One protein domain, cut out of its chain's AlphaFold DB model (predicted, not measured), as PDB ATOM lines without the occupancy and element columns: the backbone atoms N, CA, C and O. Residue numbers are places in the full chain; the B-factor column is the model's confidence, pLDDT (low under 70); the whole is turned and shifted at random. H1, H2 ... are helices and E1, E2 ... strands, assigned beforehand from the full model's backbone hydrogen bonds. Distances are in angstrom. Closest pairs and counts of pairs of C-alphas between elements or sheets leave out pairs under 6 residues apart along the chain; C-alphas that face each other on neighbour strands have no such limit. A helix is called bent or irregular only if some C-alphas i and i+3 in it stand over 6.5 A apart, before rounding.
ATOM      1  N   ILE A   3     171.638 185.992 180.589       92.44
ATOM      2  CA  ILE A   3     171.099 187.300 180.972       92.44
ATOM      3  C   ILE A   3     172.274 188.256 181.140       92.44
ATOM      4  O   ILE A   3     173.290 187.912 181.731       92.44
ATOM      5  N   THR A   4     172.182 189.451 180.566       94.06
ATOM      6  CA  THR A   4     173.250 190.439 180.707       94.06
ATOM      7  C   THR A   4     172.786 191.833 180.303       94.06
ATOM      8  O   THR A   4     172.047 191.998 179.329       94.06
ATOM      9  N   ASP A   5     173.253 192.847 181.028       93.81
ATOM     10  CA  ASP A   5     173.082 194.259 180.668       93.81
ATOM     11  C   ASP A   5     174.232 194.826 179.815       93.81
ATOM     12  O   ASP A   5     174.128 195.947 179.318       93.81
ATOM     13  N   ILE A   6     175.287 194.038 179.571       94.31
ATOM     14  CA  ILE A   6     176.490 194.449 178.825       94.31
ATOM     15  C   ILE A   6     176.698 193.696 177.506       94.31
ATOM     16  O   ILE A   6     177.756 193.832 176.890       94.31
ATOM     17  N   ASN A   7     175.720 192.903 177.041       95.19
ATOM     18  CA  ASN A   7     175.859 192.102 175.812       95.19
ATOM     19  C   ASN A   7     176.382 192.927 174.636       95.19
ATOM     20  O   ASN A   7     177.249 192.471 173.901       95.19
ATOM     21  N   LYS A   8     175.834 194.134 174.453       94.12
ATOM     22  CA  LYS A   8     176.214 195.010 173.348       94.12
ATOM     23  C   LYS A   8     177.686 195.414 173.432       94.12
ATOM     24  O   LYS A   8     178.390 195.275 172.442       94.12
ATOM     25  N   ASP A   9     178.148 195.842 174.604       94.62
ATOM     26  CA  ASP A   9     179.537 196.265 174.811       94.62
ATOM     27  C   ASP A   9     180.517 195.125 174.504       94.62
ATOM     28  O   ASP A   9     181.531 195.330 173.837       94.62
ATOM     29  N   LEU A  10     180.193 193.909 174.959       96.69
ATOM     30  CA  LEU A  10     180.996 192.717 174.688       96.69
ATOM     31  C   LEU A  10     180.948 192.331 173.203       96.69
ATOM     32  O   LEU A  10     181.986 192.071 172.599       96.69
ATOM     33  N   ALA A  11     179.764 192.316 172.593       96.50
ATOM     34  CA  ALA A  11     179.581 191.982 171.183       96.50
ATOM     35  C   ALA A  11     180.352 192.946 170.262       96.50
ATOM     36  O   ALA A  11     181.129 192.504 169.412       96.50
ATOM     37  N   ASP A  12     180.210 194.256 170.488       96.62
ATOM     38  CA  ASP A  12     180.855 195.304 169.695       96.62
ATOM     39  C   ASP A  12     182.388 195.246 169.839       96.62
ATOM     40  O   ASP A  12     183.108 195.289 168.837       96.62
ATOM     41  N   ALA A  13     182.902 195.079 171.066       97.06
ATOM     42  CA  ALA A  13     184.341 195.008 171.325       97.06
ATOM     43  C   ALA A  13     185.020 193.793 170.668       97.06
ATOM     44  O   ALA A  13     186.179 193.885 170.263       97.06
ATOM     45  N   ASN A  14     184.298 192.678 170.528       97.62
ATOM     46  CA  ASN A  14     184.835 191.424 169.989       97.62
ATOM     47  C   ASN A  14     184.386 191.150 168.547       97.62
ATOM     48  O   ASN A  14     184.743 190.119 167.982       97.62
ATOM     49  N   LYS A  15     183.641 192.080 167.928       97.38
ATOM     50  CA  LYS A  15     183.093 191.956 166.566       97.38
ATOM     51  C   LYS A  15     182.270 190.674 166.384       97.38
ATOM     52  O   LYS A  15     182.362 190.007 165.354       97.38
ATOM     53  N   MET A  16     181.477 190.338 167.396       96.88
ATOM     54  CA  MET A  16     180.615 189.159 167.420       96.88
ATOM     55  C   MET A  16     179.147 189.572 167.442       96.88
ATOM     56  O   MET A  16     178.783 190.623 167.957       96.88
ATOM     57  N   THR A  17     178.278 188.718 166.913       97.19
ATOM     58  CA  THR A  17     176.837 188.803 167.179       97.19
ATOM     59  C   THR A  17     176.524 188.303 168.591       97.19
ATOM     60  O   THR A  17     177.302 187.552 169.179       97.19
ATOM     61  N   SER A  18     175.346 188.642 169.124       94.69
ATOM     62  CA  SER A  18     174.892 188.111 170.419       94.69
ATOM     63  C   SER A  18     174.863 186.580 170.448       94.69
ATOM     64  O   SER A  18     175.224 185.994 171.460       94.69
ATOM     65  N   SER A  19     174.479 185.927 169.341       95.31
ATOM     66  CA  SER A  19     174.478 184.458 169.255       95.31
ATOM     67  C   SER A  19     175.891 183.905 169.388       95.31
ATOM     68  O   SER A  19     176.140 183.077 170.250       95.31
ATOM     69  N   GLN A  20     176.841 184.439 168.614       96.56
ATOM     70  CA  GLN A  20     178.239 184.007 168.674       96.56
ATOM     71  C   GLN A  20     178.849 184.209 170.065       96.56
ATOM     72  O   GLN A  20     179.614 183.365 170.521       96.56
ATOM     73  N   LEU A  21     178.498 185.301 170.751       96.56
ATOM     74  CA  LEU A  21     178.935 185.542 172.123       96.56
ATOM     75  C   LEU A  21     178.368 184.493 173.093       96.56
ATOM     76  O   LEU A  21     179.115 183.940 173.900       96.56
ATOM     77  N   ILE A  22     177.068 184.197 172.997       94.81
ATOM     78  CA  ILE A  22     176.400 183.170 173.811       94.81
ATOM     79  C   ILE A  22     177.023 181.796 173.558       94.81
ATOM     80  O   ILE A  22     177.351 181.097 174.518       94.81
ATOM     81  N   ASP A  23     177.241 181.427 172.297       93.00
ATOM     82  CA  ASP A  23     177.833 180.144 171.913       93.00
ATOM     83  C   ASP A  23     179.274 180.035 172.429       93.00
ATOM     84  O   ASP A  23     179.667 179.019 173.016       93.00
ATOM     85  N   ARG A  24     180.054 181.119 172.300       95.31
ATOM     86  CA  ARG A  24     181.431 181.199 172.801       95.31
ATOM     87  C   ARG A  24     181.492 181.039 174.316       95.31
ATOM     88  O   ARG A  24     182.329 180.276 174.800       95.31
ATOM     89  N   PHE A  25     180.626 181.726 175.061       96.44
ATOM     90  CA  PHE A  25     180.561 181.601 176.517       96.44
ATOM     91  C   PHE A  25     180.052 180.236 176.970       96.44
ATOM     92  O   PHE A  25     180.625 179.670 177.896       96.44
ATOM     93  N   THR A  26     179.042 179.681 176.302       92.81
ATOM     94  CA  THR A  26     178.508 178.347 176.611       92.81
ATOM     95  C   THR A  26     179.591 177.283 176.437       92.81
ATOM     96  O   THR A  26     179.863 176.524 177.364       92.81
ATOM     97  N   THR A  27     180.295 177.310 175.302       92.50
ATOM     98  CA  THR A  27     181.423 176.405 175.024       92.50
ATOM     99  C   THR A  27     182.549 176.577 176.045       92.50
ATOM    100  O   THR A  27     183.113 175.601 176.533       92.50
ATOM    101  N   ALA A  28     182.887 177.821 176.392       95.25
ATOM    102  CA  ALA A  28     183.950 178.106 177.349       95.25
ATOM    103  C   ALA A  28     183.620 177.621 178.766       95.25
ATOM    104  O   ALA A  28     184.495 177.089 179.444       95.25
ATOM    105  N   ILE A  29     182.375 177.796 179.214       95.12
ATOM    106  CA  ILE A  29     181.912 177.272 180.501       95.12
ATOM    107  C   ILE A  29     182.056 175.758 180.513       95.12
ATOM    108  O   ILE A  29     182.673 175.222 181.428       95.12
ATOM    109  N   ASP A  30     181.552 175.083 179.483       92.38
ATOM    110  CA  ASP A  30     181.630 173.630 179.389       92.38
ATOM    111  C   ASP A  30     183.076 173.109 179.476       92.38
ATOM    112  O   ASP A  30     183.395 172.253 180.306       92.38
ATOM    113  N   GLN A  31     183.983 173.715 178.702       93.00
ATOM    114  CA  GLN A  31     185.413 173.401 178.736       93.00
ATOM    115  C   GLN A  31     186.017 173.607 180.127       93.00
ATOM    116  O   GLN A  31     186.765 172.761 180.611       93.00
ATOM    117  N   VAL A  32     185.690 174.719 180.783       94.69
ATOM    118  CA  VAL A  32     186.192 175.020 182.123       94.69
ATOM    119  C   VAL A  32     185.694 173.998 183.148       94.69
ATOM    120  O   VAL A  32     186.487 173.552 183.976       94.69
ATOM    121  N   PHE A  33     184.428 173.577 183.087       93.56
ATOM    122  CA  PHE A  33     183.927 172.506 183.956       93.56
ATOM    123  C   PHE A  33     184.636 171.185 183.691       93.56
ATOM    124  O   PHE A  33     185.026 170.515 184.644       93.56
ATOM    125  N   ARG A  34     184.859 170.832 182.420       91.56
ATOM    126  CA  ARG A  34     185.639 169.644 182.059       91.56
ATOM    127  C   ARG A  34     187.018 169.669 182.718       91.56
ATOM    128  O   ARG A  34     187.319 168.738 183.453       91.56
ATOM    129  N   TYR A  35     187.798 170.733 182.529       92.81
ATOM    130  CA  TYR A  35     189.138 170.834 183.123       92.81
ATOM    131  C   TYR A  35     189.119 170.874 184.654       92.81
ATOM    132  O   TYR A  35     189.979 170.297 185.298       92.81
ATOM    133  N   THR A  36     188.134 171.536 185.260       93.62
ATOM    134  CA  THR A  36     188.086 171.666 186.726       93.62
ATOM    135  C   THR A  36     187.726 170.340 187.406       93.62
ATOM    136  O   THR A  36     188.182 170.060 188.508       93.62
ATOM    137  N   PHE A  37     186.897 169.512 186.766       91.81
ATOM    138  CA  PHE A  37     186.371 168.288 187.371       91.81
ATOM    139  C   PHE A  37     187.092 167.009 186.912       91.81
ATOM    140  O   PHE A  37     186.841 165.956 187.502       91.81
ATOM    141  N   GLU A  38     187.972 167.064 185.904       90.62
ATOM    142  CA  GLU A  38     188.593 165.869 185.300       90.62
ATOM    143  C   GLU A  38     189.408 165.018 186.286       90.62
ATOM    144  O   GLU A  38     189.451 163.796 186.152       90.62
ATOM    145  N   ASP A  39     189.971 165.632 187.330       87.12
ATOM    146  CA  ASP A  39     190.751 164.932 188.358       87.12
ATOM    147  C   ASP A  39     189.906 164.004 189.252       87.12
ATOM    148  O   ASP A  39     190.435 163.081 189.882       87.12
ATOM    149  N   LYS A  40     188.596 164.258 189.369       87.06
ATOM    150  CA  LYS A  40     187.686 163.508 190.263       87.06
ATOM    151  C   LYS A  40     186.529 162.836 189.545       87.06
ATOM    152  O   LYS A  40     185.946 161.901 190.097       87.06
ATOM    153  N   CYS A  41     186.186 163.310 188.356       88.81
ATOM    154  CA  CYS A  41     184.987 162.916 187.643       88.81
ATOM    155  C   CYS A  41     185.316 162.558 186.196       88.81
ATOM    156  O   CYS A  41     186.037 163.273 185.507       88.81
ATOM    157  N   THR A  42     184.674 161.508 185.695       86.38
ATOM    158  CA  THR A  42     184.508 161.328 184.252       86.38
ATOM    159  C   THR A  42     183.341 162.204 183.807       86.38
ATOM    160  O   THR A  42     182.225 162.016 184.290       86.38
ATOM    161  N   LEU A  43     183.587 163.169 182.917       86.19
ATOM    162  CA  LEU A  43     182.550 164.086 182.437       86.19
ATOM    163  C   LEU A  43     182.010 163.679 181.066       86.19
ATOM    164  O   LEU A  43     182.761 163.575 180.094       86.19
ATOM    165  N   SER A  44     180.686 163.561 180.999       84.50
ATOM    166  CA  SER A  44     179.912 163.509 179.760       84.50
ATOM    167  C   SER A  44     179.293 164.887 179.529       84.50
ATOM    168  O   SER A  44     178.472 165.327 180.334       84.50
ATOM    169  N   SER A  45     179.699 165.575 178.462       83.19
ATOM    170  CA  SER A  45     179.135 166.872 178.074       83.19
ATOM    171  C   SER A  45     178.451 166.766 176.719       83.19
ATOM    172  O   SER A  45     179.064 166.306 175.763       83.19
ATOM    173  N   PHE A  46     177.214 167.257 176.631       77.50
ATOM    174  CA  PHE A  46     176.457 167.343 175.381       77.50
ATOM    175  C   PHE A  46     176.969 168.432 174.430       77.50
ATOM    176  O   PHE A  46     176.664 168.387 173.247       77.50
ATOM    177  N   TYR A  47     177.751 169.400 174.915       73.81
ATOM    178  CA  TYR A  47     178.229 170.523 174.097       73.81
ATOM    179  C   TYR A  47     179.498 170.210 173.302       73.81
ATOM    180  O   TYR A  47     179.858 170.961 172.400       73.81
ATOM    181  N   LEU A  48     180.178 169.109 173.627       66.75
ATOM    182  CA  LEU A  48     181.391 168.656 172.939       66.75
ATOM    183  C   LEU A  48     181.140 167.433 172.047       66.75
ATOM    184  O   LEU A  48     182.089 166.885 171.488       66.75
ATOM    185  N   ILE A  49     179.887 166.982 171.946       67.75
ATOM    186  CA  ILE A  49     179.498 165.818 171.154       67.75
ATOM    187  C   ILE A  49     178.762 166.325 169.909       67.75
ATOM    188  O   ILE A  49     177.608 166.731 169.990       67.75
ATOM    189  N   GLU A  50     179.428 166.294 168.753       62.97
ATOM    190  CA  GLU A  50     178.845 166.620 167.436       62.97
ATOM    191  C   GLU A  50     178.020 165.440 166.874       62.97
ATOM    192  O   GLU A  50     178.160 165.057 165.713       62.97
ATOM    193  N   ASP A  51     177.205 164.807 167.717       73.25
ATOM    194  CA  ASP A  51     176.369 163.663 167.342       73.25
ATOM    195  C   ASP A  51     174.897 164.079 167.363       73.25
ATOM    196  O   ASP A  51     174.430 164.690 168.326       73.25
ATOM    197  N   GLN A  52     174.153 163.709 166.320       77.56
ATOM    198  CA  GLN A  52     172.706 163.898 166.259       77.56
ATOM    199  C   GLN A  52     172.021 163.291 167.494       77.56
ATOM    200  O   GLN A  52     171.066 163.865 168.015       77.56
ATOM    201  N   GLU A  53     172.536 162.176 168.020       80.69
ATOM    202  CA  GLU A  53     172.025 161.602 169.265       80.69
ATOM    203  C   GLU A  53     172.157 162.549 170.470       80.69
ATOM    204  O   GLU A  53     171.252 162.601 171.303       80.69
ATOM    205  N   ALA A  54     173.246 163.318 170.568       82.88
ATOM    206  CA  ALA A  54     173.452 164.257 171.667       82.88
ATOM    207  C   ALA A  54     172.473 165.436 171.600       82.88
ATOM    208  O   ALA A  54     171.999 165.899 172.639       82.88
ATOM    209  N   GLU A  55     172.119 165.895 170.396       84.88
ATOM    210  CA  GLU A  55     171.087 166.920 170.210       84.88
ATOM    211  C   GLU A  55     169.699 166.417 170.633       84.88
ATOM    212  O   GLU A  55     168.935 167.144 171.275       84.88
ATOM    213  N   GLU A  56     169.364 165.169 170.293       89.75
ATOM    214  CA  GLU A  56     168.094 164.548 170.671       89.75
ATOM    215  C   GLU A  56     167.986 164.348 172.187       89.75
ATOM    216  O   GLU A  56     166.953 164.686 172.777       89.75
ATOM    217  N   ASP A  57     169.061 163.881 172.827       89.50
ATOM    218  CA  ASP A  57     169.141 163.750 174.282       89.50
ATOM    219  C   ASP A  57     169.030 165.114 174.972       89.50
ATOM    220  O   ASP A  57     168.267 165.276 175.928       89.50
ATOM    221  N   LEU A  58     169.739 166.128 174.466       89.56
ATOM    222  CA  LEU A  58     169.693 167.480 175.012       89.56
ATOM    223  C   LEU A  58     168.288 168.090 174.883       89.56
ATOM    224  O   LEU A  58     167.788 168.710 175.826       89.56
ATOM    225  N   ARG A  59     167.606 167.867 173.752       91.38
ATOM    226  CA  ARG A  59     166.199 168.253 173.573       91.38
ATOM    227  C   ARG A  59     165.298 167.552 174.588       91.38
ATOM    228  O   ARG A  59     164.476 168.217 175.219       91.38
ATOM    229  N   TYR A  60     165.477 166.248 174.791       93.44
ATOM    230  CA  TYR A  60     164.709 165.483 175.772       93.44
ATOM    231  C   TYR A  60     164.926 165.990 177.206       93.44
ATOM    232  O   TYR A  60     163.962 166.109 177.971       93.44
ATOM    233  N   ILE A  61     166.160 166.370 177.562       92.81
ATOM    234  CA  ILE A  61     166.460 167.046 178.831       92.81
ATOM    235  C   ILE A  61     165.642 168.336 178.934       92.81
ATOM    236  O   ILE A  61     164.911 168.509 179.909       92.81
ATOM    237  N   TYR A  62     165.702 169.221 177.935       92.19
ATOM    238  CA  TYR A  62     165.001 170.508 177.986       92.19
ATOM    239  C   TYR A  62     163.476 170.381 178.091       92.19
ATOM    240  O   TYR A  62     162.853 171.141 178.834       92.19
ATOM    241  N   GLU A  63     162.863 169.412 177.411       94.62
ATOM    242  CA  GLU A  63     161.418 169.159 177.494       94.62
ATOM    243  C   GLU A  63     160.978 168.733 178.907       94.62
ATOM    244  O   GLU A  63     159.903 169.115 179.384       94.62
ATOM    245  N   ASN A  64     161.845 168.005 179.616       95.50
ATOM    246  CA  ASN A  64     161.571 167.436 180.938       95.50
ATOM    247  C   ASN A  64     162.185 168.235 182.096       95.50
ATOM    248  O   ASN A  64     162.031 167.857 183.262       95.50
ATOM    249  N   LEU A  65     162.821 169.370 181.803       94.31
ATOM    250  CA  LEU A  65     163.378 170.279 182.794       94.31
ATOM    251  C   LEU A  65     162.465 171.496 182.985       94.31
ATOM    252  O   LEU A  65     161.912 172.074 182.047       94.31
ATOM    253  N   GLY A  66     162.249 171.879 184.237       94.81
ATOM    254  CA  GLY A  66     161.672 173.154 184.648       94.81
ATOM    255  C   GLY A  66     162.740 174.060 185.244       94.81
ATOM    256  O   GLY A  66     163.777 173.583 185.699       94.81
ATOM    257  N   LEU A  67     162.472 175.362 185.263       94.81
ATOM    258  CA  LEU A  67     163.334 176.363 185.882       94.81
ATOM    259  C   LEU A  67     162.524 177.153 186.918       94.81
ATOM    260  O   LEU A  67     161.435 177.639 186.613       94.81
ATOM    261  N   GLU A  68     163.038 177.261 188.143       93.69
ATOM    262  CA  GLU A  68     162.391 177.970 189.254       93.69
ATOM    263  C   GLU A  68     163.397 178.867 189.988       93.69
ATOM    264  O   GLU A  68     164.493 178.426 190.326       93.69
ATOM    265  N   TYR A  69     163.021 180.112 190.301       91.50
ATOM    266  CA  TYR A  69     163.851 180.985 191.139       91.50
ATOM    267  C   TYR A  69     163.642 180.712 192.634       91.50
ATOM    268  O   TYR A  69     162.531 180.854 193.155       91.50
ATOM    269  N   GLU A  70     164.728 180.442 193.358       89.75
ATOM    270  CA  GLU A  70     164.737 180.281 194.818       89.75
ATOM    271  C   GLU A  70     165.599 181.347 195.505       89.75
ATOM    272  O   GLU A  70     166.513 181.893 194.903       89.75
ATOM    273  N   LEU A  71     165.299 181.687 196.765       88.12
ATOM    274  CA  LEU A  71     166.086 182.655 197.542       88.12
ATOM    275  C   LEU A  71     167.429 182.052 197.968       88.12
ATOM    276  O   LEU A  71     167.448 180.962 198.535       88.12
ATOM    277  N   VAL A  72     168.524 182.800 197.803       83.19
ATOM    278  CA  VAL A  72     169.880 182.365 198.196       83.19
ATOM    279  C   VAL A  72     169.974 182.075 199.703       83.19
ATOM    280  O   VAL A  72     170.612 181.107 200.110       83.19
ATOM    281  N   SER A  73     169.280 182.847 200.546       68.06
ATOM    282  CA  SER A  73     169.282 182.653 202.006       68.06
ATOM    283  C   SER A  73     168.681 181.321 202.465       68.06
ATOM    284  O   SER A  73     168.985 180.877 203.567       68.06
ATOM    285  N   LYS A  74     167.876 180.644 201.632       54.53
ATOM    286  CA  LYS A  74     167.346 179.306 201.946       54.53
ATOM    287  C   LYS A  74     168.385 178.194 201.761       54.53
ATOM    288  O   LYS A  74     168.151 177.081 202.225       54.53
ATOM    289  N   THR A  75     169.515 178.483 201.114       48.72
ATOM    290  CA  THR A  75     170.514 177.477 200.722       48.72
ATOM    291  C   THR A  75     171.790 177.519 201.570       48.72
ATOM    292  O   THR A  75     172.477 176.507 201.672       48.72
ATOM    293  N   ILE A  76     172.082 178.645 202.241       39.91
ATOM    294  CA  ILE A  76     173.316 178.847 203.037       39.91
ATOM    295  C   ILE A  76     173.366 177.973 204.316       39.91
ATOM    296  O   ILE A  76     174.434 177.774 204.886       39.91
ATOM    297  N   GLU A  77     172.262 177.356 204.749       32.62
ATOM    298  CA  GLU A  77     172.217 176.586 206.006       32.62
ATOM    299  C   GLU A  77     172.546 175.081 205.921       32.62
ATOM    300  O   GLU A  77     172.345 174.375 206.906       32.62
ATOM    301  N   THR A 108     153.260 197.572 194.738       81.25
ATOM    302  CA  THR A 108     154.255 196.517 194.964       81.25
ATOM    303  C   THR A 108     155.515 197.118 195.573       81.25
ATOM    304  O   THR A 108     155.881 198.256 195.286       81.25
ATOM    305  N   ARG A 109     156.189 196.353 196.433       77.62
ATOM    306  CA  ARG A 109     157.547 196.671 196.875       77.62
ATOM    307  C   ARG A 109     158.499 195.704 196.198       77.62
ATOM    308  O   ARG A 109     158.227 194.507 196.143       77.62
ATOM    309  N   ARG A 110     159.612 196.226 195.685       74.44
ATOM    310  CA  ARG A 110     160.687 195.385 195.160       74.44
ATOM    311  C   ARG A 110     161.274 194.585 196.319       74.44
ATOM    312  O   ARG A 110     161.710 195.173 197.302       74.44
ATOM    313  N   ASP A 111     161.293 193.266 196.180       79.12
ATOM    314  CA  ASP A 111     162.036 192.377 197.071       79.12
ATOM    315  C   ASP A 111     163.520 192.419 196.662       79.12
ATOM    316  O   ASP A 111     163.841 191.991 195.550       79.12
ATOM    317  N   PRO A 112     164.424 192.981 197.489       78.69
ATOM    318  CA  PRO A 112     165.834 193.113 197.135       78.69
ATOM    319  C   PRO A 112     166.625 191.819 197.367       78.69
ATOM    320  O   PRO A 112     167.815 191.776 197.059       78.69
ATOM    321  N   ARG A 113     166.008 190.783 197.953       85.88
ATOM    322  CA  ARG A 113     166.703 189.547 198.315       85.88
ATOM    323  C   ARG A 113     167.126 188.785 197.068       85.88
ATOM    324  O   ARG A 113     166.360 188.626 196.117       85.88
ATOM    325  N   GLU A 114     168.350 188.278 197.105       88.94
ATOM    326  CA  GLU A 114     168.926 187.585 195.966       88.94
ATOM    327  C   GLU A 114     168.295 186.209 195.744       88.94
ATOM    328  O   GLU A 114     168.019 185.457 196.686       88.94
ATOM    329  N   ARG A 115     168.093 185.884 194.466       91.25
ATOM    330  CA  ARG A 115     167.536 184.618 194.007       91.25
ATOM    331  C   ARG A 115     168.464 183.949 193.010       91.25
ATOM    332  O   ARG A 115     169.237 184.624 192.338       91.25
ATOM    333  N   TYR A 116     168.336 182.636 192.890       93.88
ATOM    334  CA  TYR A 116     169.039 181.843 191.898       93.88
ATOM    335  C   TYR A 116     168.093 180.959 191.101       93.88
ATOM    336  O   TYR A 116     167.105 180.468 191.645       93.88
ATOM    337  N   MET A 117     168.403 180.764 189.819       95.56
ATOM    338  CA  MET A 117     167.686 179.843 188.956       95.56
ATOM    339  C   MET A 117     168.072 178.395 189.267       95.56
ATOM    340  O   MET A 117     169.216 177.982 189.063       95.56
ATOM    341  N   LYS A 118     167.103 177.615 189.739       95.19
ATOM    342  CA  LYS A 118     167.226 176.185 190.008       95.19
ATOM    343  C   LYS A 118     166.589 175.375 188.883       95.19
ATOM    344  O   LYS A 118     165.482 175.692 188.448       95.19
ATOM    345  N   ALA A 119     167.245 174.296 188.475       95.69
ATOM    346  CA  ALA A 119     166.658 173.291 187.603       95.69
ATOM    347  C   ALA A 119     165.768 172.333 188.406       95.69
ATOM    348  O   ALA A 119     166.121 171.901 189.503       95.69
ATOM    349  N   VAL A 120     164.602 172.005 187.857       95.19
ATOM    350  CA  VAL A 120     163.621 171.102 188.461       95.19
ATOM    351  C   VAL A 120     163.267 170.018 187.456       95.19
ATOM    352  O   VAL A 120     162.621 170.288 186.448       95.19
ATOM    353  N   VAL A 121     163.667 168.781 187.733       94.38
ATOM    354  CA  VAL A 121     163.282 167.626 186.914       94.38
ATOM    355  C   VAL A 121     161.774 167.381 187.040       94.38
ATOM    356  O   VAL A 121     161.279 167.122 188.138       94.38
ATOM    357  N   LYS A 122     161.045 167.486 185.921       93.06
ATOM    358  CA  LYS A 122     159.586 167.284 185.850       93.06
ATOM    359  C   LYS A 122     159.220 165.804 185.759       93.06
ATOM    360  O   LYS A 122     158.270 165.378 186.409       93.06
ATOM    361  N   ASP A 123     159.982 165.043 184.972       91.25
ATOM    362  CA  ASP A 123     159.848 163.590 184.836       91.25
ATOM    363  C   ASP A 123     161.159 162.905 185.264       91.25
ATOM    364  O   ASP A 123     162.173 163.052 184.574       91.25
ATOM    365  N   PRO A 124     161.174 162.153 186.383       88.56
ATOM    366  CA  PRO A 124     162.353 161.416 186.837       88.56
ATOM    367  C   PRO A 124     162.924 160.442 185.801       88.56
ATOM    368  O   PRO A 124     164.132 160.219 185.800       88.56
ATOM    369  N   LYS A 125     162.097 159.930 184.873       92.50
ATOM    370  CA  LYS A 125     162.551 159.026 183.802       92.50
ATOM    371  C   LYS A 125     163.618 159.647 182.908       92.50
ATOM    372  O   LYS A 125     164.392 158.922 182.290       92.50
ATOM    373  N   MET A 126     163.668 160.978 182.841       93.38
ATOM    374  CA  MET A 126     164.714 161.666 182.098       93.38
ATOM    375  C   MET A 126     166.095 161.396 182.704       93.38
ATOM    376  O   MET A 126     167.015 161.075 181.958       93.38
ATOM    377  N   LEU A 127     166.227 161.393 184.037       92.69
ATOM    378  CA  LEU A 127     167.488 161.027 184.693       92.69
ATOM    379  C   LEU A 127     167.818 159.545 184.494       92.69
ATOM    380  O   LEU A 127     168.964 159.230 184.189       92.69
ATOM    381  N   ASP A 128     166.823 158.654 184.589       91.75
ATOM    382  CA  ASP A 128     167.014 157.212 184.365       91.75
ATOM    383  C   ASP A 128     167.529 156.917 182.946       91.75
ATOM    384  O   ASP A 128     168.437 156.104 182.760       91.75
ATOM    385  N   SER A 129     166.976 157.601 181.937       90.69
ATOM    386  CA  SER A 129     167.411 157.485 180.540       90.69
ATOM    387  C   SER A 129     168.869 157.917 180.376       90.69
ATOM    388  O   SER A 129     169.686 157.179 179.825       90.69
ATOM    389  N   MET A 130     169.227 159.081 180.931       90.31
ATOM    390  CA  MET A 130     170.598 159.589 180.861       90.31
ATOM    391  C   MET A 130     171.580 158.711 181.650       90.31
ATOM    392  O   MET A 130     172.713 158.505 181.217       90.31
ATOM    393  N   GLN A 131     171.159 158.149 182.784       91.31
ATOM    394  CA  GLN A 131     171.955 157.207 183.568       91.31
ATOM    395  C   GLN A 131     172.188 155.904 182.798       91.31
ATOM    396  O   GLN A 131     173.319 155.432 182.730       91.31
ATOM    397  N   THR A 132     171.152 155.372 182.151       91.31
ATOM    398  CA  THR A 132     171.245 154.147 181.345       91.31
ATOM    399  C   THR A 132     172.174 154.338 180.148       91.31
ATOM    400  O   THR A 132     172.983 153.459 179.851       91.31
ATOM    401  N   LYS A 133     172.076 155.485 179.467       89.44
ATOM    402  CA  LYS A 133     172.854 155.773 178.257       89.44
ATOM    403  C   LYS A 133     174.316 156.112 178.556       89.44
ATOM    404  O   LYS A 133     175.206 155.618 177.872       89.44
ATOM    405  N   PHE A 134     174.570 156.928 179.580       87.75
ATOM    406  CA  PHE A 134     175.901 157.488 179.845       87.75
ATOM    407  C   PHE A 134     176.589 156.927 181.098       87.75
ATOM    408  O   PHE A 134     177.753 157.230 181.341       87.75
ATOM    409  N   GLY A 135     175.898 156.137 181.924       88.75
ATOM    410  CA  GLY A 135     176.435 155.622 183.190       88.75
ATOM    411  C   GLY A 135     176.667 156.702 184.256       88.75
ATOM    412  O   GLY A 135     177.391 156.470 185.227       88.75
ATOM    413  N   ASN A 136     176.089 157.895 184.078       87.62
ATOM    414  CA  ASN A 136     176.303 159.036 184.965       87.62
ATOM    415  C   ASN A 136     175.532 158.862 186.280       87.62
ATOM    416  O   ASN A 136     174.322 158.654 186.277       87.62
ATOM    417  N   ARG A 137     176.221 159.043 187.410       90.25
ATOM    418  CA  ARG A 137     175.610 159.019 188.756       90.25
ATOM    419  C   ARG A 137     175.149 160.391 189.244       90.25
ATOM    420  O   ARG A 137     174.367 160.492 190.191       90.25
ATOM    421  N   PHE A 138     175.675 161.442 188.628       91.62
ATOM    422  CA  PHE A 138     175.421 162.828 188.986       91.62
ATOM    423  C   PHE A 138     175.112 163.639 187.733       91.62
ATOM    424  O   PHE A 138     175.708 163.411 186.681       91.62
ATOM    425  N   PHE A 139     174.218 164.613 187.872       93.00
ATOM    426  CA  PHE A 139     173.782 165.490 186.789       93.00
ATOM    427  C   PHE A 139     173.928 166.940 187.231       93.00
ATOM    428  O   PHE A 139     173.201 167.398 188.115       93.00
ATOM    429  N   LEU A 140     174.891 167.649 186.643       93.25
ATOM    430  CA  LEU A 140     175.116 169.068 186.895       93.25
ATOM    431  C   LEU A 140     174.429 169.892 185.807       93.25
ATOM    432  O   LEU A 140     174.850 169.892 184.655       93.25
ATOM    433  N   PHE A 141     173.393 170.628 186.192       94.44
ATOM    434  CA  PHE A 141     172.745 171.604 185.330       94.44
ATOM    435  C   PHE A 141     173.340 172.986 185.583       94.44
ATOM    436  O   PHE A 141     173.299 173.488 186.709       94.44
ATOM    437  N   VAL A 142     173.871 173.600 184.527       94.62
ATOM    438  CA  VAL A 142     174.263 175.010 184.500       94.62
ATOM    439  C   VAL A 142     173.108 175.798 183.883       94.62
ATOM    440  O   VAL A 142     172.852 175.736 182.683       94.62
ATOM    441  N   ASN A 143     172.355 176.497 184.727       95.19
ATOM    442  CA  ASN A 143     171.006 176.963 184.399       95.19
ATOM    443  C   ASN A 143     171.011 178.347 183.746       95.19
ATOM    444  O   ASN A 143     170.313 178.603 182.759       95.19
ATOM    445  N   GLU A 144     171.796 179.258 184.314       96.31
ATOM    446  CA  GLU A 144     171.845 180.663 183.929       96.31
ATOM    447  C   GLU A 144     173.271 181.185 184.085       96.31
ATOM    448  O   GLU A 144     173.893 180.995 185.131       96.31
ATOM    449  N   LEU A 145     173.767 181.828 183.030       97.19
ATOM    450  CA  LEU A 145     174.913 182.723 183.084       97.19
ATOM    451  C   LEU A 145     174.369 184.148 183.089       97.19
ATOM    452  O   LEU A 145     173.729 184.566 182.121       97.19
ATOM    453  N   ASP A 146     174.628 184.866 184.174       96.12
ATOM    454  CA  ASP A 146     174.213 186.247 184.359       96.12
ATOM    455  C   ASP A 146     175.441 187.163 184.466       96.12
ATOM    456  O   ASP A 146     176.318 186.932 185.299       96.12
ATOM    457  N   ILE A 147     175.546 188.168 183.593       96.62
ATOM    458  CA  ILE A 147     176.678 189.108 183.561       96.62
ATOM    459  C   ILE A 147     176.159 190.539 183.597       96.62
ATOM    460  O   ILE A 147     175.712 191.059 182.575       96.62
ATOM    461  N   ASN A 148     176.280 191.195 184.750       95.19
ATOM    462  CA  ASN A 148     175.700 192.519 184.959       95.19
ATOM    463  C   ASN A 148     176.668 193.523 185.566       95.19
ATOM    464  O   ASN A 148     177.577 193.181 186.324       95.19
ATOM    465  N   THR A 149     176.414 194.798 185.296       93.88
ATOM    466  CA  THR A 149     177.078 195.905 185.981       93.88
ATOM    467  C   THR A 149     176.702 195.943 187.464       93.88
ATOM    468  O   THR A 149     175.530 195.875 187.840       93.88
ATOM    469  N   VAL A 150     177.701 196.100 188.338       91.19
ATOM    470  CA  VAL A 150     177.476 196.367 189.762       91.19
ATOM    471  C   VAL A 150     177.236 197.865 189.928       91.19
ATOM    472  O   VAL A 150     178.168 198.663 190.025       91.19
ATOM    473  N   TYR A 151     175.964 198.257 189.930       82.75
ATOM    474  CA  TYR A 151     175.566 199.653 190.095       82.75
ATOM    475  C   TYR A 151     175.886 200.146 191.513       82.75
ATOM    476  O   TYR A 151     175.312 199.674 192.495       82.75
ATOM    477  N   GLY A 152     176.820 201.094 191.597       77.75
ATOM    478  CA  GLY A 152     177.310 201.687 192.841       77.75
ATOM    479  C   GLY A 152     177.094 203.199 192.904       77.75
ATOM    480  O   GLY A 152     176.080 203.729 192.450       77.75
ATOM    481  N   ASN A 153     178.057 203.915 193.486       80.88
ATOM    482  CA  ASN A 153     178.005 205.371 193.599       80.88
ATOM    483  C   ASN A 153     178.052 206.034 192.206       80.88
ATOM    484  O   ASN A 153     178.896 205.701 191.373       80.88
ATOM    485  N   THR A 154     177.191 207.031 191.973       81.50
ATOM    486  CA  THR A 154     177.129 207.805 190.721       81.50
ATOM    487  C   THR A 154     178.473 208.423 190.323       81.50
ATOM    488  O   THR A 154     178.766 208.535 189.135       81.50
ATOM    489  N   HIS A 155     179.323 208.779 191.291       83.62
ATOM    490  CA  HIS A 155     180.660 209.309 191.027       83.62
ATOM    491  C   HIS A 155     181.583 208.279 190.361       83.62
ATOM    492  O   HIS A 155     182.245 208.592 189.371       83.62
ATOM    493  N   GLU A 156     181.599 207.044 190.856       81.38
ATOM    494  CA  GLU A 156     182.389 205.949 190.282       81.38
ATOM    495  C   GLU A 156     181.872 205.560 188.899       81.38
ATOM    496  O   GLU A 156     182.651 205.435 187.953       81.38
ATOM    497  N   MET A 157     180.545 205.508 188.749       85.06
ATOM    498  CA  MET A 157     179.898 205.291 187.457       85.06
ATOM    499  C   MET A 157     180.265 206.376 186.436       85.06
ATOM    500  O   MET A 157     180.585 206.053 185.294       85.06
ATOM    501  N   SER A 158     180.305 207.649 186.851       83.06
ATOM    502  CA  SER A 158     180.665 208.772 185.971       83.06
ATOM    503  C   SER A 158     182.110 208.713 185.469       83.06
ATOM    504  O   SER A 158     182.407 209.172 184.370       83.06
ATOM    505  N   ARG A 159     183.009 208.116 186.260       85.12
ATOM    506  CA  ARG A 159     184.416 207.889 185.898       85.12
ATOM    507  C   ARG A 159     184.636 206.558 185.184       85.12
ATOM    508  O   ARG A 159     185.779 206.181 184.949       85.12
ATOM    509  N   MET A 160     183.553 205.840 184.884       82.38
ATOM    510  CA  MET A 160     183.567 204.473 184.379       82.38
ATOM    511  C   MET A 160     184.373 203.502 185.246       82.38
ATOM    512  O   MET A 160     184.801 202.478 184.738       82.38
ATOM    513  N   ASN A 161     184.590 203.792 186.530       87.19
ATOM    514  CA  ASN A 161     185.402 202.977 187.432       87.19
ATOM    515  C   ASN A 161     184.500 202.117 188.320       87.19
ATOM    516  O   ASN A 161     184.290 202.438 189.485       87.19
ATOM    517  N   TYR A 162     183.922 201.068 187.743       91.06
ATOM    518  CA  TYR A 162     183.000 200.164 188.428       91.06
ATOM    519  C   TYR A 162     183.292 198.708 188.056       91.06
ATOM    520  O   TYR A 162     184.035 198.424 187.115       91.06
ATOM    521  N   GLU A 163     182.715 197.778 188.811       94.88
ATOM    522  CA  GLU A 163     182.843 196.345 188.554       94.88
ATOM    523  C   GLU A 163     181.628 195.806 187.799       94.88
ATOM    524  O   GLU A 163     180.521 196.345 187.862       94.88
ATOM    525  N   ARG A 164     181.838 194.693 187.108       95.62
ATOM    526  CA  ARG A 164     180.796 193.815 186.586       95.62
ATOM    527  C   ARG A 164     180.871 192.493 187.330       95.62
ATOM    528  O   ARG A 164     181.955 192.041 187.698       95.62
ATOM    529  N   GLU A 165     179.724 191.884 187.572       97.25
ATOM    530  CA  GLU A 165     179.590 190.613 188.269       97.25
ATOM    531  C   GLU A 165     179.147 189.540 187.282       97.25
ATOM    532  O   GLU A 165     178.231 189.755 186.491       97.25
ATOM    533  N   ILE A 166     179.814 188.391 187.340       97.81
ATOM    534  CA  ILE A 166     179.423 187.170 186.644       97.81
ATOM    535  C   ILE A 166     178.816 186.249 187.690       97.81
ATOM    536  O   ILE A 166     179.442 185.991 188.720       97.81
ATOM    537  N   LYS A 167     177.622 185.740 187.413       97.38
ATOM    538  CA  LYS A 167     176.909 184.762 188.222       97.38
ATOM    539  C   LYS A 167     176.622 183.534 187.384       97.38
ATOM    540  O   LYS A 167     176.108 183.629 186.273       97.38
ATOM    541  N   LEU A 168     176.924 182.377 187.948       97.56
ATOM    542  CA  LEU A 168     176.618 181.095 187.355       97.56
ATOM    543  C   LEU A 168     175.687 180.317 188.273       97.56
ATOM    544  O   LEU A 168     176.056 179.947 189.387       97.56
ATOM    545  N   HIS A 169     174.475 180.083 187.798       97.06
ATOM    546  CA  HIS A 169     173.434 179.390 188.537       97.06
ATOM    547  C   HIS A 169     173.496 177.900 188.233       97.06
ATOM    548  O   HIS A 169     173.529 177.518 187.062       97.06
ATOM    549  N   TYR A 170     173.480 177.056 189.263       95.62
ATOM    550  CA  TYR A 170     173.645 175.617 189.082       95.62
ATOM    551  C   TYR A 170     172.694 174.777 189.933       95.62
ATOM    552  O   TYR A 170     172.116 175.213 190.938       95.62
ATOM    553  N   THR A 171     172.507 173.528 189.520       95.44
ATOM    554  CA  THR A 171     171.802 172.500 190.290       95.44
ATOM    555  C   THR A 171     172.450 171.148 190.040       95.44
ATOM    556  O   THR A 171     172.585 170.733 188.897       95.44
ATOM    557  N   LEU A 172     172.833 170.456 191.108       93.50
ATOM    558  CA  LEU A 172     173.394 169.115 191.071       93.50
ATOM    559  C   LEU A 172     172.355 168.109 191.557       93.50
ATOM    560  O   LEU A 172     171.898 168.182 192.700       93.50
ATOM    561  N   TYR A 173     172.049 167.139 190.708       93.50
ATOM    562  CA  TYR A 173     171.229 165.981 191.028       93.50
ATOM    563  C   TYR A 173     172.083 164.724 191.197       93.50
ATOM    564  O   TYR A 173     173.098 164.554 190.525       93.50
ATOM    565  N   HIS A 174     171.634 163.825 192.065       91.81
ATOM    566  CA  HIS A 174     172.024 162.419 192.060       91.81
ATOM    567  C   HIS A 174     171.090 161.618 191.136       91.81
ATOM    568  O   HIS A 174     169.951 162.027 190.900       91.81
ATOM    569  N   GLU A 175     171.539 160.460 190.648       88.50
ATOM    570  CA  GLU A 175     170.775 159.580 189.744       88.50
ATOM    571  C   GLU A 175     169.403 159.157 190.280       88.50
ATOM    572  O   GLU A 175     168.465 158.984 189.516       88.50
ATOM    573  N   ASN A 176     169.235 159.093 191.600       89.44
ATOM    574  CA  ASN A 176     167.947 158.794 192.236       89.44
ATOM    575  C   ASN A 176     166.956 159.984 192.259       89.44
ATOM    576  O   ASN A 176     165.910 159.891 192.906       89.44
ATOM    577  N   GLY A 177     167.295 161.116 191.634       89.56
ATOM    578  CA  GLY A 177     166.473 162.328 191.593       89.56
ATOM    579  C   GLY A 177     166.605 163.254 192.807       89.56
ATOM    580  O   GLY A 177     165.889 164.255 192.890       89.56
ATOM    581  N   GLU A 178     167.503 162.968 193.752       90.50
ATOM    582  CA  GLU A 178     167.789 163.861 194.877       90.50
ATOM    583  C   GLU A 178     168.619 165.074 194.431       90.50
ATOM    584  O   GLU A 178     169.642 164.925 193.767       90.50
ATOM    585  N   ILE A 179     168.215 166.284 194.842       90.44
ATOM    586  CA  ILE A 179     169.042 167.487 194.679       90.44
ATOM    587  C   ILE A 179     170.131 167.469 195.746       90.44
ATOM    588  O   ILE A 179     169.849 167.629 196.936       90.44
ATOM    589  N   LEU A 180     171.378 167.328 195.309       87.38
ATOM    590  CA  LEU A 180     172.537 167.371 196.184       87.38
ATOM    591  C   LEU A 180     172.966 168.800 196.458       87.38
ATOM    592  O   LEU A 180     173.121 169.148 197.614       87.38
ATOM    593  N   SER A 181     173.165 169.648 195.457       89.38
ATOM    594  CA  SER A 181     173.567 171.045 195.684       89.38
ATOM    595  C   SER A 181     172.887 171.957 194.680       89.38
ATOM    596  O   SER A 181     172.448 171.524 193.618       89.38
ATOM    597  N   THR A 182     172.750 173.226 195.027       92.94
ATOM    598  CA  THR A 182     172.206 174.244 194.141       92.94
ATOM    599  C   THR A 182     172.629 175.621 194.632       92.94
ATOM    600  O   THR A 182     172.883 175.796 195.821       92.94
ATOM    601  N   GLY A 183     172.704 176.605 193.742       92.75
ATOM    602  CA  GLY A 183     173.079 177.951 194.147       92.75
ATOM    603  C   GLY A 183     173.618 178.796 193.010       92.75
ATOM    604  O   GLY A 183     173.276 178.596 191.843       92.75
ATOM    605  N   ILE A 184     174.451 179.765 193.393       94.81
ATOM    606  CA  ILE A 184     175.143 180.678 192.489       94.81
ATOM    607  C   ILE A 184     176.627 180.673 192.831       94.81
ATOM    608  O   ILE A 184     176.989 180.947 193.974       94.81
ATOM    609  N   SER A 185     177.467 180.460 191.829       95.88
ATOM    610  CA  SER A 185     178.887 180.801 191.882       95.88
ATOM    611  C   SER A 185     179.107 182.176 191.268       95.88
ATOM    612  O   SER A 185     178.473 182.500 190.264       95.88
ATOM    613  N   LYS A 186     179.954 183.018 191.869       96.38
ATOM    614  CA  LYS A 186     180.115 184.409 191.421       96.38
ATOM    615  C   LYS A 186     181.545 184.890 191.429       96.38
ATOM    616  O   LYS A 186     182.330 184.529 192.296       96.38
ATOM    617  N   THR A 187     181.843 185.803 190.518       97.31
ATOM    618  CA  THR A 187     183.102 186.545 190.498       97.31
ATOM    619  C   THR A 187     182.896 187.928 189.892       97.31
ATOM    620  O   THR A 187     181.841 188.205 189.320       97.31
ATOM    621  N   ARG A 188     183.883 188.815 190.030       97.06
ATOM    622  CA  ARG A 188     183.810 190.195 189.535       97.06
ATOM    623  C   ARG A 188     185.016 190.563 188.697       97.06
ATOM    624  O   ARG A 188     186.117 190.084 188.958       97.06
ATOM    625  N   PHE A 189     184.798 191.425 187.712       96.94
ATOM    626  CA  PHE A 189     185.822 191.922 186.799       96.94
ATOM    627  C   PHE A 189     185.625 193.420 186.514       96.94
ATOM    628  O   PHE A 189     184.508 193.929 186.650       96.94
ATOM    629  N   PRO A 190     186.690 194.159 186.154       95.50
ATOM    630  CA  PRO A 190     186.596 195.596 185.920       95.50
ATOM    631  C   PRO A 190     185.771 195.912 184.665       95.50
ATOM    632  O   PRO A 190     185.865 195.212 183.657       95.50
ATOM    633  N   SER A 191     184.997 196.999 184.698       94.19
ATOM    634  CA  SER A 191     184.122 197.410 183.589       94.19
ATOM    635  C   SER A 191     184.845 197.728 182.282       94.19
ATOM    636  O   SER A 191     184.244 197.652 181.215       94.19
ATOM    637  N   GLN A 192     186.133 198.071 182.344       93.31
ATOM    638  CA  GLN A 192     186.930 198.385 181.158       93.31
ATOM    639  C   GLN A 192     187.426 197.128 180.433       93.31
ATOM    640  O   GLN A 192     187.894 197.220 179.299       93.31
ATOM    641  N   LEU A 193     187.323 195.950 181.059       96.56
ATOM    642  CA  LEU A 193     187.646 194.690 180.411       96.56
ATOM    643  C   LEU A 193     186.446 194.222 179.577       96.56
ATOM    644  O   LEU A 193     185.449 193.749 180.118       96.56
ATOM    645  N   ASN A 194     186.567 194.355 178.255       96.62
ATOM    646  CA  ASN A 194     185.580 193.878 177.280       96.62
ATOM    647  C   ASN A 194     186.095 192.727 176.404       96.62
ATOM    648  O   ASN A 194     185.314 192.155 175.655       96.62
ATOM    649  N   ASP A 195     187.385 192.392 176.473       97.50
ATOM    650  CA  ASP A 195     187.952 191.245 175.759       97.50
ATOM    651  C   ASP A 195     187.405 189.949 176.370       97.50
ATOM    652  O   ASP A 195     187.679 189.628 177.532       97.50
ATOM    653  N   ILE A 196     186.595 189.223 175.597       97.62
ATOM    654  CA  ILE A 196     185.883 188.050 176.112       97.62
ATOM    655  C   ILE A 196     186.821 186.879 176.375       97.62
ATOM    656  O   ILE A 196     186.548 186.097 177.280       97.62
ATOM    657  N   ASP A 197     187.934 186.764 175.650       97.88
ATOM    658  CA  ASP A 197     188.890 185.679 175.855       97.88
ATOM    659  C   ASP A 197     189.658 185.888 177.164       97.88
ATOM    660  O   ASP A 197     189.886 184.934 177.911       97.88
ATOM    661  N   LEU A 198     189.974 187.141 177.508       98.31
ATOM    662  CA  LEU A 198     190.514 187.484 178.825       98.31
ATOM    663  C   LEU A 198     189.490 187.284 179.947       98.31
ATOM    664  O   LEU A 198     189.869 186.828 181.031       98.31
ATOM    665  N   ILE A 199     188.210 187.597 179.711       98.25
ATOM    666  CA  ILE A 199     187.141 187.333 180.687       98.25
ATOM    667  C   ILE A 199     187.032 185.824 180.946       98.25
ATOM    668  O   ILE A 199     187.118 185.379 182.092       98.25
ATOM    669  N   ILE A 200     186.914 185.031 179.880       98.19
ATOM    670  CA  ILE A 200     186.839 183.570 179.941       98.19
ATOM    671  C   ILE A 200     188.045 183.020 180.700       98.19
ATOM    672  O   ILE A 200     187.880 182.341 181.708       98.19
ATOM    673  N   LYS A 201     189.261 183.366 180.269       97.94
ATOM    674  CA  LYS A 201     190.500 182.815 180.825       97.94
ATOM    675  C   LYS A 201     190.671 183.096 182.318       97.94
ATOM    676  O   LYS A 201     191.150 182.234 183.044       97.94
ATOM    677  N   ASN A 202     190.326 184.300 182.774       97.81
ATOM    678  CA  ASN A 202     190.686 184.755 184.121       97.81
ATOM    679  C   ASN A 202     189.562 184.609 185.155       97.81
ATOM    680  O   ASN A 202     189.831 184.680 186.361       97.81
ATOM    681  N   TYR A 203     188.309 184.465 184.710       98.12
ATOM    682  CA  TYR A 203     187.147 184.524 185.598       98.12
ATOM    683  C   TYR A 203     186.256 183.287 185.525       98.12
ATOM    684  O   TYR A 203     185.716 182.907 186.561       98.12
ATOM    685  N   PHE A 204     186.128 182.618 184.374       97.94
ATOM    686  CA  PHE A 204     185.302 181.407 184.301       97.94
ATOM    687  C   PHE A 204     185.882 180.244 185.127       97.94
ATOM    688  O   PHE A 204     185.093 179.625 185.839       97.94
ATOM    689  N   PRO A 205     187.211 179.984 185.148       97.56
ATOM    690  CA  PRO A 205     187.799 178.961 186.019       97.56
ATOM    691  C   PRO A 205     187.413 179.115 187.487       97.56
ATOM    692  O   PRO A 205     186.949 178.161 188.096       97.56
ATOM    693  N   LYS A 206     187.448 180.345 188.011       97.50
ATOM    694  CA  LYS A 206     187.053 180.638 189.397       97.50
ATOM    695  C   LYS A 206     185.619 180.202 189.693       97.50
ATOM    696  O   LYS A 206     185.327 179.733 190.786       97.50
ATOM    697  N   LEU A 207     184.709 180.368 188.729       97.19
ATOM    698  CA  LEU A 207     183.309 179.987 188.913       97.19
ATOM    699  C   LEU A 207     183.159 178.476 189.072       97.19
ATOM    700  O   LEU A 207     182.412 178.036 189.949       97.19
ATOM    701  N   ALA A 208     183.856 177.703 188.237       95.38
ATOM    702  CA  ALA A 208     183.844 176.249 188.308       95.38
ATOM    703  C   ALA A 208     184.590 175.735 189.543       95.38
ATOM    704  O   ALA A 208     184.073 174.838 190.198       95.38
ATOM    705  N   GLU A 209     185.730 176.335 189.904       94.38
ATOM    706  CA  GLU A 209     186.488 176.019 191.124       94.38
ATOM    707  C   GLU A 209     185.619 176.186 192.373       94.38
ATOM    708  O   GLU A 209     185.531 175.273 193.184       94.38
ATOM    709  N   TYR A 210     184.875 177.289 192.497       92.50
ATOM    710  CA  TYR A 210     183.983 177.485 193.645       92.50
ATOM    711  C   TYR A 210     182.864 176.440 193.728       92.50
ATOM    712  O   TYR A 210     182.460 176.060 194.825       92.50
ATOM    713  N   ILE A 211     182.353 175.969 192.585       91.75
ATOM    714  CA  ILE A 211     181.358 174.888 192.561       91.75
ATOM    715  C   ILE A 211     182.033 173.563 192.909       91.75
ATOM    716  O   ILE A 211     181.490 172.786 193.685       91.75
ATOM    717  N   TYR A 212     183.218 173.304 192.367       90.81
ATOM    718  CA  TYR A 212     183.995 172.113 192.672       90.81
ATOM    719  C   TYR A 212     184.307 172.018 194.171       90.81
ATOM    720  O   TYR A 212     184.042 170.980 194.769       90.81
ATOM    721  N   ASP A 213     184.760 173.102 194.798       88.19
ATOM    722  CA  ASP A 213     185.074 173.156 196.230       88.19
ATOM    723  C   ASP A 213     183.831 172.977 197.121       88.19
ATOM    724  O   ASP A 213     183.918 172.375 198.194       88.19
ATOM    725  N   ASP A 214     182.660 173.463 196.688       83.19
ATOM    726  CA  ASP A 214     181.378 173.216 197.373       83.19
ATOM    727  C   ASP A 214     180.993 171.728 197.333       83.19
ATOM    728  O   ASP A 214     180.469 171.174 198.305       83.19
ATOM    729  N   LEU A 215     181.274 171.062 196.212       82.81
ATOM    730  CA  LEU A 215     180.928 169.660 195.986       82.81
ATOM    731  C   LEU A 215     181.954 168.679 196.570       82.81
ATOM    732  O   LEU A 215     181.577 167.600 197.034       82.81
ATOM    733  N   PHE A 216     183.229 169.059 196.574       83.12
ATOM    734  CA  PHE A 216     184.368 168.258 197.016       83.12
ATOM    735  C   PHE A 216     185.224 169.046 198.014       83.12
ATOM    736  O   PHE A 216     186.395 169.319 197.737       83.12
TER     737      PHE A 216
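AT A GLANCE: This is residues 3 to 77 and 108 to 216 of the 233 residues of an uncharacterized protein of Verrucomicrobia bacterium (UniProt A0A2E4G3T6). A long, twisted sheet of three strands, E3, E4 and E5, makes the middle; a small sheet, E1 and E2, crosses one face of it as a sandwich, while helix H6 packs on the opposite face, with H2 packed on H6 and near edge strand E3. H4, with H3 on it, lies at one end of the long sheet, small helix H5 beyond the other, and H1 at the start of H2. The printed part has 184 residues with six named helices and five named strands, in the order H1 H2 H3 E1 E2 H4 E3 H5 E4 E5 H6, a mixed class. Both sheets, E3 - E4 - E5 and E1 - E2, are antiparallel. The whole is compact, with a radius of gyration of the C-alphas of 17.7 A, and spans 56 by 40 by 33 A.

HOW THE PARTS SIT: H1, residues 7 to 14, touches residues 18 to 21 alone of H2, residues 18 to 37, about perpendicular at 84 degrees; their closest C-alphas, of Ala 11 and Ser 18, are 6.1 A apart. H3, residues 52 to 64, touches H4, residues 125 to 134, at a shallow tilt of 25 degrees, opposite ways; the closest C-alphas, of Ile 61 and Met 126, are 6.5 A apart. E1, residues 65 to 71, and E2, residues 115 to 121, are antiparallel, with N 68 and O 118 at 2.9 A, within hydrogen-bond range. E3, residues 138 to 149, is antiparallel to E4, residues 163 to 174, with N 141 and O 171 at 2.8 A. E4 and E5, residues 179 to 190, form a hairpin, with N 166 and O 187 at 2.8 A. The two sheets form a sandwich, two sheets face to face, the parts that face each other 9.0 A centre to centre and the strands of the one at 45 degrees to those of the other; the C-alphas of Met 117 and His 169, the closest of E2 and E4, are 5.8 A apart. H4 only grazes the larger sheet, with residues 127 to 131. H5, residues 154 to 158, touches no helix. H6, residues 196 to 215, is on the larger sheet at a height of 8.1 A; its closest C-alpha pair with E5, Leu 207 and Ser 185, is 5.4 A apart. H6 touches H2 at a steep tilt of 43 degrees, the same way; the closest C-alphas, of Ala 208 and Phe 33, are 5.7 A apart. Every O i to N i+4 pair is within hydrogen-bond range in H1 to H5, and 14 of 16 in H6.

IN THESE COORDINATES: H1 begins at C-alpha 7, (175.859, 192.102, 175.812). H2 is 28.5 A long, H3 18.8 A, E3 33.3 A, E4 35.8 A and E5 34.3 A. H6, 27.5 A long, has a kink of 28 degrees near residue 203 and is only just irregular, C-alphas 202 and 205 being 6.7 A apart; it ends at C-alpha 215, (180.928, 169.660, 195.986).

THE WHOLE: The two C-alphas farthest apart, of Thr 132 and His 155, are 56.8 A apart. Residues 78 to 107 are not printed, and C-alphas 77 and 108 are 29.0 A apart across this cut. Of the links printed whole, H2 to H3 is long, with 14 residues. Mean pLDDT of the printed part is 90.0; residues 48 to 50 and 73 to 77 are under 70.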